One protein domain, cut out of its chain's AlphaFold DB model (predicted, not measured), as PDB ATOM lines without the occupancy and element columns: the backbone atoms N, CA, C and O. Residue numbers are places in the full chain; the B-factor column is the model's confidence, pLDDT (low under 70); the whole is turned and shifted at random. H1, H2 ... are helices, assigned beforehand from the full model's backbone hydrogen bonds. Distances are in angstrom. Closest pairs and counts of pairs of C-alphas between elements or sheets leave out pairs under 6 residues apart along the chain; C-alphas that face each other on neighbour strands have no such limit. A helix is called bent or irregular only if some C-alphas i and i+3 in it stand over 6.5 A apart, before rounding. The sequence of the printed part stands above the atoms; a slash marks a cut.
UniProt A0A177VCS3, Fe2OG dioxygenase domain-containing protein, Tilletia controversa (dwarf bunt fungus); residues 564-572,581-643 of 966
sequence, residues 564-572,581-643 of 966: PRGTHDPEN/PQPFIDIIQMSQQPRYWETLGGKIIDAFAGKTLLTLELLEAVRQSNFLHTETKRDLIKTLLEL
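What this domain is: This is residues 564 to 572 and 581 to 643 of the 966 residues of the protein "Fe2OG dioxygenase domain-containing protein" of Tilletia controversa (dwarf bunt fungus) (UniProt A0A177VCS3). The longest helix, H4, lies side by side with H3 in a helical hairpin, and this pair makes one layer of a small two-layer body. The other layer lies over it and holds H1 and H2, set at a steep angle to each other, together with the leading stretch of residues 564 to 572; the contacts between the helices of the two layers are few. The printed part has 72 residues with four named helices, in the order H1, H2, H3, H4 along the chain, and no named strand; the class is all helix, with 46 of the residues in the helices. The whole is compact, with a radius of gyration of the C-alphas of 11.2 A, and the C-alphas span 34 by 26 by 18 A along their three main axes.

Where its parts are: Begin at C-alpha 630, at (5.225, -17.682, -41.363); from there H4, residues 630 to 643, runs 20.7 A to C-alpha 643 at (-10.695, -29.617, -35.529), the end of the printed part. Go back along the residue numbers to C-alpha 612, at (-15.715, -24.042, -31.006), where H3 begins; it covers residues 612 to 624 and is 18.5 A long. Before it you find H2, residues 594 to 606, 17.8 A from first to last C-alpha. H2 is irregular: C-alphas 599 and 602 are 7.1 A apart, where about 5 A is found in a regular helix, and its line is a rough one. The first helix to look for is H1, residues 585 to 590, which is short at 8.3 A and starts at C-alpha 585, at (0.876, -16.341, -25.401).

How they stand to each other: Start with H4 and look across to H3: the two touch, with 8 pairs of C-alphas within 8 A, and their closest C-alphas are those of Leu 619 and Ile 637, 6.3 A apart. They run opposite ways at a shallow tilt of 11 degrees and form a helical hairpin. From H4, look next to H2: these two are close but not clearly touching, and their closest C-alphas, those of Ile 605 and Leu 640, are 7.1 A apart. H2 and H4 run the same way at a shallow tilt of 26 degrees. From H3, look to H1, which is close but not clearly touching: the closest C-alphas are those of Ile 588 and Val 622, 6.9 A apart, and the lines are about perpendicular, at 78 degrees. H1 and H2 only just touch, with 3 pairs of C-alphas within 8 A; the closest are those of Met 590 and Trp 597, 6.4 A apart. Their tilt is steep, 54 degrees, and they run opposite ways. H1 and H4 are apart, and so are H2 and H3. On the backbone, each O i to N i+4 pair is within hydrogen-bond range in H1 and H3, while in H2 it is 6 of 9 pairs and in H4 9 of 10.

The domain as a whole: The two C-alphas farthest apart are those of Asn 572 and Arg 595, at 34.8 A, while the first and last printed C-alphas, those of Pro 564 and Leu 643, are 15.7 A apart. After Asn 572 look for a cut: residues 573 to 580 are not printed, and C-alphas 572 and 581 are 13.4 A apart across it. The links from H1 to H2, H2 to H3 and H3 to H4 are tight, and there is no long link. The mean pLDDT of the printed part is 84.6, and the model's confidence is low, under 70, at residues 569 to 572 and 581 to 582.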
ATOM      1  N   PRO A 564      -4.428 -27.125 -19.938       89.19
ATOM      2  CA  PRO A 564      -4.398 -27.844 -21.215       89.19
ATOM      3  C   PRO A 564      -4.775 -26.987 -22.428       89.19
ATOM      4  O   PRO A 564      -4.417 -27.319 -23.554       89.19
ATOM      5  N   ARG A 565      -5.477 -25.871 -22.210       88.56
ATOM      6  CA  ARG A 565      -5.860 -24.899 -23.248       88.56
ATOM      7  C   ARG A 565      -5.059 -23.597 -23.164       88.56
ATOM      8  O   ARG A 565      -5.438 -22.612 -23.795       88.56
ATOM      9  N   GLY A 566      -3.963 -23.604 -22.407       86.75
ATOM     10  CA  GLY A 566      -3.224 -22.399 -22.059       86.75
ATOM     11  C   GLY A 566      -4.063 -21.414 -21.247       86.75
ATOM     12  O   GLY A 566      -5.176 -21.699 -20.800       86.75
ATOM     13  N   THR A 567      -3.506 -20.230 -21.079       84.62
ATOM     14  CA  THR A 567      -4.053 -19.117 -20.324       84.62
ATOM     15  C   THR A 567      -4.678 -18.127 -21.293       84.62
ATOM     16  O   THR A 567      -4.019 -17.447 -22.087       84.62
ATOM     17  N   HIS A 568      -6.006 -18.089 -21.267       77.06
ATOM     18  CA  HIS A 568      -6.797 -17.162 -22.058       77.06
ATOM     19  C   HIS A 568      -7.152 -15.935 -21.217       77.06
ATOM     20  O   HIS A 568      -7.638 -16.089 -20.103       77.06
ATOM     21  N   ASP A 569      -6.947 -14.733 -21.754       63.75
ATOM     22  CA  ASP A 569      -7.415 -13.488 -21.137       63.75
ATOM     23  C   ASP A 569      -8.803 -13.142 -21.720       63.75
ATOM     24  O   ASP A 569      -8.891 -12.790 -22.905       63.75
ATOM     25  N   PRO A 570      -9.913 -13.305 -20.969       53.41
ATOM     26  CA  PRO A 570     -11.234 -12.946 -21.467       53.41
ATOM     27  C   PRO A 570     -11.345 -11.427 -21.673       53.41
ATOM     28  O   PRO A 570     -10.892 -10.634 -20.855       53.41
ATOM     29  N   GLU A 571     -12.054 -10.990 -22.723       51.97
ATOM     30  CA  GLU A 571     -12.265  -9.566 -23.072       51.97
ATOM     31  C   GLU A 571     -12.920  -8.689 -21.958       51.97
ATOM     32  O   GLU A 571     -13.139  -7.496 -22.183       51.97
ATOM     33  N   ASN A 572     -13.216  -9.235 -20.770       41.41
ATOM     34  CA  ASN A 572     -13.974  -8.611 -19.679       41.41
ATOM     35  C   ASN A 572     -13.148  -8.042 -18.502       41.41
ATOM     36  O   ASN A 572     -13.754  -7.573 -17.539       41.41
ATOM     37  N   PRO A 581      -1.756  -7.988 -22.943       58.78
ATOM     38  CA  PRO A 581      -1.070  -9.245 -23.204       58.78
ATOM     39  C   PRO A 581      -1.777  -9.964 -24.363       58.78
ATOM     40  O   PRO A 581      -2.988  -9.854 -24.546       58.78
ATOM     41  N   GLN A 582      -1.005 -10.628 -25.222       67.00
ATOM     42  CA  GLN A 582      -1.576 -11.398 -26.324       67.00
ATOM     43  C   GLN A 582      -2.237 -12.662 -25.741       67.00
ATOM     44  O   GLN A 582      -1.561 -13.379 -25.005       67.00
ATOM     45  N   PRO A 583      -3.512 -12.962 -26.047       77.62
ATOM     46  CA  PRO A 583      -4.163 -14.170 -25.542       77.62
ATOM     47  C   PRO A 583      -3.445 -15.426 -26.054       77.62
ATOM     48  O   PRO A 583      -2.939 -15.431 -27.181       77.62
ATOM     49  N   PHE A 584      -3.412 -16.482 -25.234       88.00
ATOM     50  CA  PHE A 584      -2.722 -17.746 -25.529       88.00
ATOM     51  C   PHE A 584      -1.216 -17.586 -25.811       88.00
ATOM     52  O   PHE A 584      -0.646 -18.310 -26.636       88.00
ATOM     53  N   ILE A 585      -0.557 -16.600 -25.185       84.94
ATOM     54  CA  ILE A 585       0.876 -16.341 -25.401       84.94
ATOM     55  C   ILE A 585       1.737 -17.569 -25.088       84.94
ATOM     56  O   ILE A 585       2.734 -17.804 -25.765       84.94
ATOM     57  N   ASP A 586       1.319 -18.370 -24.115       90.25
ATOM     58  CA  ASP A 586       1.929 -19.636 -23.729       90.25
ATOM     59  C   ASP A 586       1.916 -20.671 -24.859       90.25
ATOM     60  O   ASP A 586       2.974 -21.159 -25.250       90.25
ATOM     61  N   ILE A 587       0.764 -20.950 -25.472       91.38
ATOM     62  CA  ILE A 587       0.652 -21.852 -26.628       91.38
ATOM     63  C   ILE A 587       1.449 -21.299 -27.813       91.38
ATOM     64  O   ILE A 587       2.173 -22.035 -28.488       91.38
ATOM     65  N   ILE A 588       1.342 -19.993 -28.065       89.12
ATOM     66  CA  ILE A 588       2.026 -19.330 -29.178       89.12
ATOM     67  C   ILE A 588       3.547 -19.443 -29.026       89.12
ATOM     68  O   ILE A 588       4.225 -19.794 -29.992       89.12
ATOM     69  N   GLN A 589       4.094 -19.189 -27.837       88.69
ATOM     70  CA  GLN A 589       5.526 -19.335 -27.571       88.69
ATOM     71  C   GLN A 589       5.956 -20.806 -27.573       88.69
ATOM     72  O   GLN A 589       6.990 -21.127 -28.157       88.69
ATOM     73  N   MET A 590       5.154 -21.706 -26.997       90.88
ATOM     74  CA  MET A 590       5.441 -23.143 -26.962       90.88
ATOM     75  C   MET A 590       5.516 -23.747 -28.372       90.88
ATOM     76  O   MET A 590       6.403 -24.549 -28.656       90.88
ATOM     77  N   SER A 591       4.665 -23.300 -29.301       89.31
ATOM     78  CA  SER A 591       4.694 -23.760 -30.700       89.31
ATOM     79  C   SER A 591       5.973 -23.405 -31.467       89.31
ATOM     80  O   SER A 591       6.242 -23.981 -32.520       89.31
ATOM     81  N   GLN A 592       6.793 -22.492 -30.938       86.50
ATOM     82  CA  GLN A 592       8.098 -22.138 -31.504       86.50
ATOM     83  C   GLN A 592       9.251 -22.950 -30.927       86.50
ATOM     84  O   GLN A 592      10.386 -22.748 -31.347       86.50
ATOM     85  N   GLN A 593       8.985 -23.834 -29.965       86.81
ATOM     86  CA  GLN A 593       9.986 -24.670 -29.316       86.81
ATOM     87  C   GLN A 593       9.883 -26.095 -29.882       86.81
ATOM     88  O   GLN A 593       9.130 -26.902 -29.333       86.81
ATOM     89  N   PRO A 594      10.624 -26.461 -30.954       84.44
ATOM     90  CA  PRO A 594      10.369 -27.698 -31.698       84.44
ATOM     91  C   PRO A 594      10.462 -28.943 -30.814       84.44
ATOM     92  O   PRO A 594       9.587 -29.801 -30.842       84.44
ATOM     93  N   ARG A 595      11.468 -28.971 -29.930       86.94
ATOM     94  CA  ARG A 595      11.725 -30.075 -28.999       86.94
ATOM     95  C   ARG A 595      10.531 -30.398 -28.093       86.94
ATOM     96  O   ARG A 595      10.295 -31.566 -27.807       86.94
ATOM     97  N   TYR A 596       9.818 -29.384 -27.608       89.00
ATOM     98  CA  TYR A 596       8.679 -29.577 -26.707       89.00
ATOM     99  C   TYR A 596       7.373 -29.707 -27.488       89.00
ATOM    100  O   TYR A 596       6.546 -30.555 -27.149       89.00
ATOM    101  N   TRP A 597       7.213 -28.944 -28.573       90.75
ATOM    102  CA  TRP A 597       6.028 -28.993 -29.427       90.75
ATOM    103  C   TRP A 597       5.817 -30.364 -30.079       90.75
ATOM    104  O   TRP A 597       4.680 -30.817 -30.164       90.75
ATOM    105  N   GLU A 598       6.886 -31.074 -30.452       88.75
ATOM    106  CA  GLU A 598       6.796 -32.457 -30.951       88.75
ATOM    107  C   GLU A 598       6.130 -33.413 -29.947       88.75
ATOM    108  O   GLU A 598       5.442 -34.350 -30.346       88.75
ATOM    109  N   THR A 599       6.297 -33.163 -28.644       89.19
ATOM    110  CA  THR A 599       5.746 -34.014 -27.576       89.19
ATOM    111  C   THR A 599       4.406 -33.525 -27.029       89.19
ATOM    112  O   THR A 599       3.533 -34.335 -26.729       89.19
ATOM    113  N   LEU A 600       4.222 -32.207 -26.904       91.00
ATOM    114  CA  LEU A 600       3.060 -31.596 -26.252       91.00
ATOM    115  C   LEU A 600       2.030 -31.057 -27.247       91.00
ATOM    116  O   LEU A 600       0.853 -30.965 -26.907       91.00
ATOM    117  N   GLY A 601       2.438 -30.721 -28.473       89.19
ATOM    118  CA  GLY A 601       1.599 -30.030 -29.451       89.19
ATOM    119  C   GLY A 601       0.308 -30.782 -29.766       89.19
ATOM    120  O   GLY A 601      -0.761 -30.184 -29.728       89.19
ATOM    121  N   GLY A 602       0.380 -32.102 -29.982       89.94
ATOM    122  CA  GLY A 602      -0.813 -32.929 -30.202       89.94
ATOM    123  C   GLY A 602      -1.802 -32.848 -29.035       89.94
ATOM    124  O   GLY A 602      -2.971 -32.540 -29.236       89.94
ATOM    125  N   LYS A 603      -1.304 -33.002 -27.801       91.06
ATOM    126  CA  LYS A 603      -2.114 -32.913 -26.578       91.06
ATOM    127  C   LYS A 603      -2.769 -31.539 -26.404       91.06
ATOM    128  O   LYS A 603      -3.945 -31.470 -26.055       91.06
ATOM    129  N   ILE A 604      -2.020 -30.461 -26.652       91.62
ATOM    130  CA  ILE A 604      -2.530 -29.085 -26.567       91.62
ATOM    131  C   ILE A 604      -3.646 -28.883 -27.595       91.62
ATOM    132  O   ILE A 604      -4.706 -28.376 -27.250       91.62
ATOM    133  N   ILE A 605      -3.443 -29.306 -28.845       91.81
ATOM    134  CA  ILE A 605      -4.448 -29.178 -29.908       91.81
ATOM    135  C   ILE A 605      -5.706 -29.995 -29.593       91.81
ATOM    136  O   ILE A 605      -6.818 -29.482 -29.734       91.81
ATOM    137  N   ASP A 606      -5.553 -31.228 -29.108       89.69
ATOM    138  CA  ASP A 606      -6.675 -32.096 -28.739       89.69
ATOM    139  C   ASP A 606      -7.532 -31.493 -27.612       89.69
ATOM    140  O   ASP A 606      -8.749 -31.684 -27.591       89.69
ATOM    141  N   ALA A 607      -6.945 -30.686 -26.720       89.25
ATOM    142  CA  ALA A 607      -7.683 -29.987 -25.665       89.25
ATOM    143  C   ALA A 607      -8.691 -28.942 -26.191       89.25
ATOM    144  O   ALA A 607      -9.608 -28.546 -25.458       89.25
ATOM    145  N   PHE A 608      -8.558 -28.508 -27.451       89.00
ATOM    146  CA  PHE A 608      -9.501 -27.613 -28.133       89.00
ATOM    147  C   PHE A 608     -10.600 -28.363 -28.903       89.00
ATOM    148  O   PHE A 608     -11.573 -27.742 -29.346       89.00
ATOM    149  N   ALA A 609     -10.513 -29.690 -29.038       86.19
ATOM    150  CA  ALA A 609     -11.511 -30.475 -29.755       86.19
ATOM    151  C   ALA A 609     -12.921 -30.279 -29.154       86.19
ATOM    152  O   ALA A 609     -13.161 -30.436 -27.956       86.19
ATOM    153  N   GLY A 610     -13.880 -29.891 -30.001       81.44
ATOM    154  CA  GLY A 610     -15.260 -29.598 -29.594       81.44
ATOM    155  C   GLY A 610     -15.457 -28.304 -28.789       81.44
ATOM    156  O   GLY A 610     -16.560 -28.052 -28.303       81.44
ATOM    157  N   LYS A 611     -14.423 -27.463 -28.651       85.44
ATOM    158  CA  LYS A 611     -14.488 -26.134 -28.022       85.44
ATOM    159  C   LYS A 611     -14.475 -25.043 -29.094       85.44
ATOM    160  O   LYS A 611     -13.492 -24.324 -29.260       85.44
ATOM    161  N   THR A 612     -15.582 -24.918 -29.826       85.50
ATOM    162  CA  THR A 612     -15.715 -24.042 -31.006       85.50
ATOM    163  C   THR A 612     -15.268 -22.600 -30.740       85.50
ATOM    164  O   THR A 612     -14.454 -22.077 -31.495       85.50
ATOM    165  N   LEU A 613     -15.756 -21.961 -29.668       84.81
ATOM    166  CA  LEU A 613     -15.431 -20.560 -29.361       84.81
ATOM    167  C   LEU A 613     -13.935 -20.364 -29.068       84.81
ATOM    168  O   LEU A 613     -13.287 -19.570 -29.743       84.81
ATOM    169  N   LEU A 614     -13.383 -21.150 -28.140       85.00
ATOM    170  CA  LEU A 614     -11.967 -21.082 -27.759       85.00
ATOM    171  C   LEU A 614     -11.036 -21.381 -28.944       85.00
ATOM    172  O   LEU A 614     -10.005 -20.737 -29.103       85.00
ATOM    173  N   THR A 615     -11.416 -22.314 -29.825       89.31
ATOM    174  CA  THR A 615     -10.640 -22.621 -31.042       89.31
ATOM    175  C   THR A 615     -10.595 -21.422 -31.991       89.31
ATOM    176  O   THR A 615      -9.553 -21.124 -32.572       89.31
ATOM    177  N   LEU A 616     -11.715 -20.706 -32.148       88.19
ATOM    178  CA  LEU A 616     -11.779 -19.489 -32.963       88.19
ATOM    179  C   LEU A 616     -10.951 -18.352 -32.358       88.19
ATOM    180  O   LEU A 616     -10.310 -17.607 -33.098       88.19
ATOM    181  N   GLU A 617     -10.949 -18.225 -31.033       87.38
ATOM    182  CA  GLU A 617     -10.149 -17.230 -30.314       87.38
ATOM    183  C   GLU A 617      -8.650 -17.504 -30.459       87.38
ATOM    184  O   GLU A 617      -7.897 -16.585 -30.784       87.38
ATOM    185  N   LEU A 618      -8.223 -18.766 -30.347       89.38
ATOM    186  CA  LEU A 618      -6.838 -19.150 -30.615       89.38
ATOM    187  C   LEU A 618      -6.461 -18.925 -32.088       89.38
ATOM    188  O   LEU A 618      -5.396 -18.379 -32.371       89.38
ATOM    189  N   LEU A 619      -7.332 -19.277 -33.042       89.25
ATOM    190  CA  LEU A 619      -7.114 -18.997 -34.469       89.25
ATOM    191  C   LEU A 619      -6.899 -17.500 -34.733       89.25
ATOM    192  O   LEU A 619      -6.016 -17.124 -35.507       89.25
ATOM    193  N   GLU A 620      -7.699 -16.642 -34.101       87.94
ATOM    194  CA  GLU A 620      -7.562 -15.190 -34.183       87.94
ATOM    195  C   GLU A 620      -6.239 -14.715 -33.561       87.94
ATOM    196  O   GLU A 620      -5.490 -13.979 -34.211       87.94
ATOM    197  N   ALA A 621      -5.890 -15.211 -32.371       87.56
ATOM    198  CA  ALA A 621      -4.639 -14.890 -31.685       87.56
ATOM    199  C   ALA A 621      -3.397 -15.304 -32.495       87.56
ATOM    200  O   ALA A 621      -2.446 -14.530 -32.629       87.56
ATOM    201  N   VAL A 622      -3.416 -16.492 -33.108       89.00
ATOM    202  CA  VAL A 622      -2.354 -16.993 -33.994       89.00
ATOM    203  C   VAL A 622      -2.244 -16.125 -35.249       89.00
ATOM    204  O   VAL A 622      -1.138 -15.742 -35.638       89.00
ATOM    205  N   ARG A 623      -3.374 -15.747 -35.867       87.12
ATOM    206  CA  ARG A 623      -3.412 -14.848 -37.038       87.12
ATOM    207  C   ARG A 623      -2.857 -13.460 -36.727       87.12
ATOM    208  O   ARG A 623      -2.162 -12.901 -37.574       87.12
ATOM    209  N   GLN A 624      -3.114 -12.931 -35.536       85.62
ATOM    210  CA  GLN A 624      -2.628 -11.621 -35.094       85.62
ATOM    211  C   GLN A 624      -1.203 -11.665 -34.519       85.62
ATOM    212  O   GLN A 624      -0.580 -10.620 -34.347       85.62
ATOM    213  N   SER A 625      -0.660 -12.859 -34.263       83.50
ATOM    214  CA  SER A 625       0.673 -13.015 -33.687       83.50
ATOM    215  C   SER A 625       1.778 -12.502 -34.601       83.50
ATOM    216  O   SER A 625       1.888 -12.929 -35.758       83.50
ATOM    217  N   ASN A 626       2.628 -11.650 -34.018       80.75
ATOM    218  CA  ASN A 626       3.895 -11.185 -34.587       80.75
ATOM    219  C   ASN A 626       5.084 -12.062 -34.167       80.75
ATOM    220  O   ASN A 626       6.172 -11.909 -34.713       80.75
ATOM    221  N   PHE A 627       4.897 -12.962 -33.197       72.31
ATOM    222  CA  PHE A 627       5.972 -13.823 -32.707       72.31
ATOM    223  C   PHE A 627       6.208 -15.021 -33.634       72.31
ATOM    224  O   PHE A 627       7.336 -15.493 -33.737       72.31
ATOM    225  N   LEU A 628       5.165 -15.538 -34.295       80.25
ATOM    226  CA  LEU A 628       5.246 -16.778 -35.076       80.25
ATOM    227  C   LEU A 628       5.888 -16.574 -36.446       80.25
ATOM    228  O   LEU A 628       5.501 -15.685 -37.206       80.25
ATOM    229  N   HIS A 629       6.807 -17.474 -36.794       83.25
ATOM    230  CA  HIS A 629       7.344 -17.575 -38.148       83.25
ATOM    231  C   HIS A 629       6.228 -17.983 -39.122       83.25
ATOM    232  O   HIS A 629       5.293 -18.699 -38.756       83.25
ATOM    233  N   THR A 630       6.308 -17.524 -40.374       83.62
ATOM    234  CA  THR A 630       5.225 -17.682 -41.363       83.62
ATOM    235  C   THR A 630       4.837 -19.142 -41.607       83.62
ATOM    236  O   THR A 630       3.667 -19.425 -41.857       83.62
ATOM    237  N   GLU A 631       5.797 -20.064 -41.525       85.06
ATOM    238  CA  GLU A 631       5.574 -21.500 -41.708       85.06
ATOM    239  C   GLU A 631       4.834 -22.125 -40.520       85.06
ATOM    240  O   GLU A 631       3.712 -22.590 -40.697       85.06
ATOM    241  N   THR A 632       5.359 -21.980 -39.298       85.25
ATOM    242  CA  THR A 632       4.709 -22.437 -38.054       85.25
ATOM    243  C   THR A 632       3.292 -21.884 -37.906       85.25
ATOM    244  O   THR A 632       2.365 -22.598 -37.535       85.25
ATOM    245  N   LYS A 633       3.096 -20.607 -38.252       87.88
ATOM    246  CA  LYS A 633       1.782 -19.955 -38.247       87.88
ATOM    247  C   LYS A 633       0.807 -20.630 -39.212       87.88
ATOM    248  O   LYS A 633      -0.357 -20.821 -38.867       87.88
ATOM    249  N   ARG A 634       1.264 -20.985 -40.417       86.94
ATOM    250  CA  ARG A 634       0.448 -21.673 -41.426       86.94
ATOM    251  C   ARG A 634       0.061 -23.073 -40.954       86.94
ATOM    252  O   ARG A 634      -1.110 -23.431 -41.063       86.94
ATOM    253  N   ASP A 635       1.013 -23.818 -40.403       87.50
ATOM    254  CA  ASP A 635       0.800 -25.193 -39.952       87.50
ATOM    255  C   ASP A 635      -0.137 -25.256 -38.743       87.50
ATOM    256  O   ASP A 635      -1.055 -26.078 -38.709       87.50
ATOM    257  N   LEU A 636       0.015 -24.327 -37.795       89.06
ATOM    258  CA  LEU A 636      -0.873 -24.218 -36.641       89.06
ATOM    259  C   LEU A 636      -2.300 -23.830 -37.054       89.06
ATOM    260  O   LEU A 636      -3.257 -24.456 -36.606       89.06
ATOM    261  N   ILE A 637      -2.458 -22.857 -37.963       90.06
ATOM    262  CA  ILE A 637      -3.777 -22.496 -38.516       90.06
ATOM    263  C   ILE A 637      -4.414 -23.699 -39.213       90.06
ATOM    264  O   ILE A 637      -5.593 -23.965 -38.996       90.06
ATOM    265  N   LYS A 638      -3.651 -24.432 -40.034       89.56
ATOM    266  CA  LYS A 638      -4.147 -25.631 -40.716       89.56
ATOM    267  C   LYS A 638      -4.636 -26.662 -39.700       89.56
ATOM    268  O   LYS A 638      -5.772 -27.103 -39.805       89.56
ATOM    269  N   THR A 639      -3.820 -26.973 -38.698       89.94
ATOM    270  CA  THR A 639      -4.128 -27.958 -37.651       89.94
ATOM    271  C   THR A 639      -5.387 -27.579 -36.862       89.94
ATOM    272  O   THR A 639      -6.285 -28.397 -36.691       89.94
ATOM    273  N   LEU A 640      -5.518 -26.313 -36.453       90.56
ATOM    274  CA  LEU A 640      -6.705 -25.821 -35.744       90.56
ATOM    275  C   LEU A 640      -7.971 -25.858 -36.612       90.56
ATOM    276  O   LEU A 640      -9.058 -26.127 -36.107       90.56
ATOM    277  N   LEU A 641      -7.852 -25.615 -37.922       89.38
ATOM    278  CA  LEU A 641      -8.979 -25.732 -38.851       89.38
ATOM    279  C   LEU A 641      -9.436 -27.187 -39.036       89.38
ATOM    280  O   LEU A 641     -10.622 -27.420 -39.273       89.38
ATOM    281  N   GLU A 642      -8.543 -28.171 -38.888       89.12
ATOM    282  CA  GLU A 642      -8.910 -29.590 -38.964       89.12
ATOM    283  C   GLU A 642      -9.824 -30.036 -37.813       89.12
ATOM    284  O   GLU A 642     -10.636 -30.943 -38.013       89.12
ATOM    285  N   LEU A 643      -9.794 -29.350 -36.661       88.12
ATOM    286  CA  LEU A 643     -10.695 -29.617 -35.529       88.12
ATOM    287  C   LEU A 643     -12.182 -29.419 -35.879       88.12
ATOM    288  O   LEU A 643     -13.052 -29.984 -35.220       88.12
TER     289      LEU A 643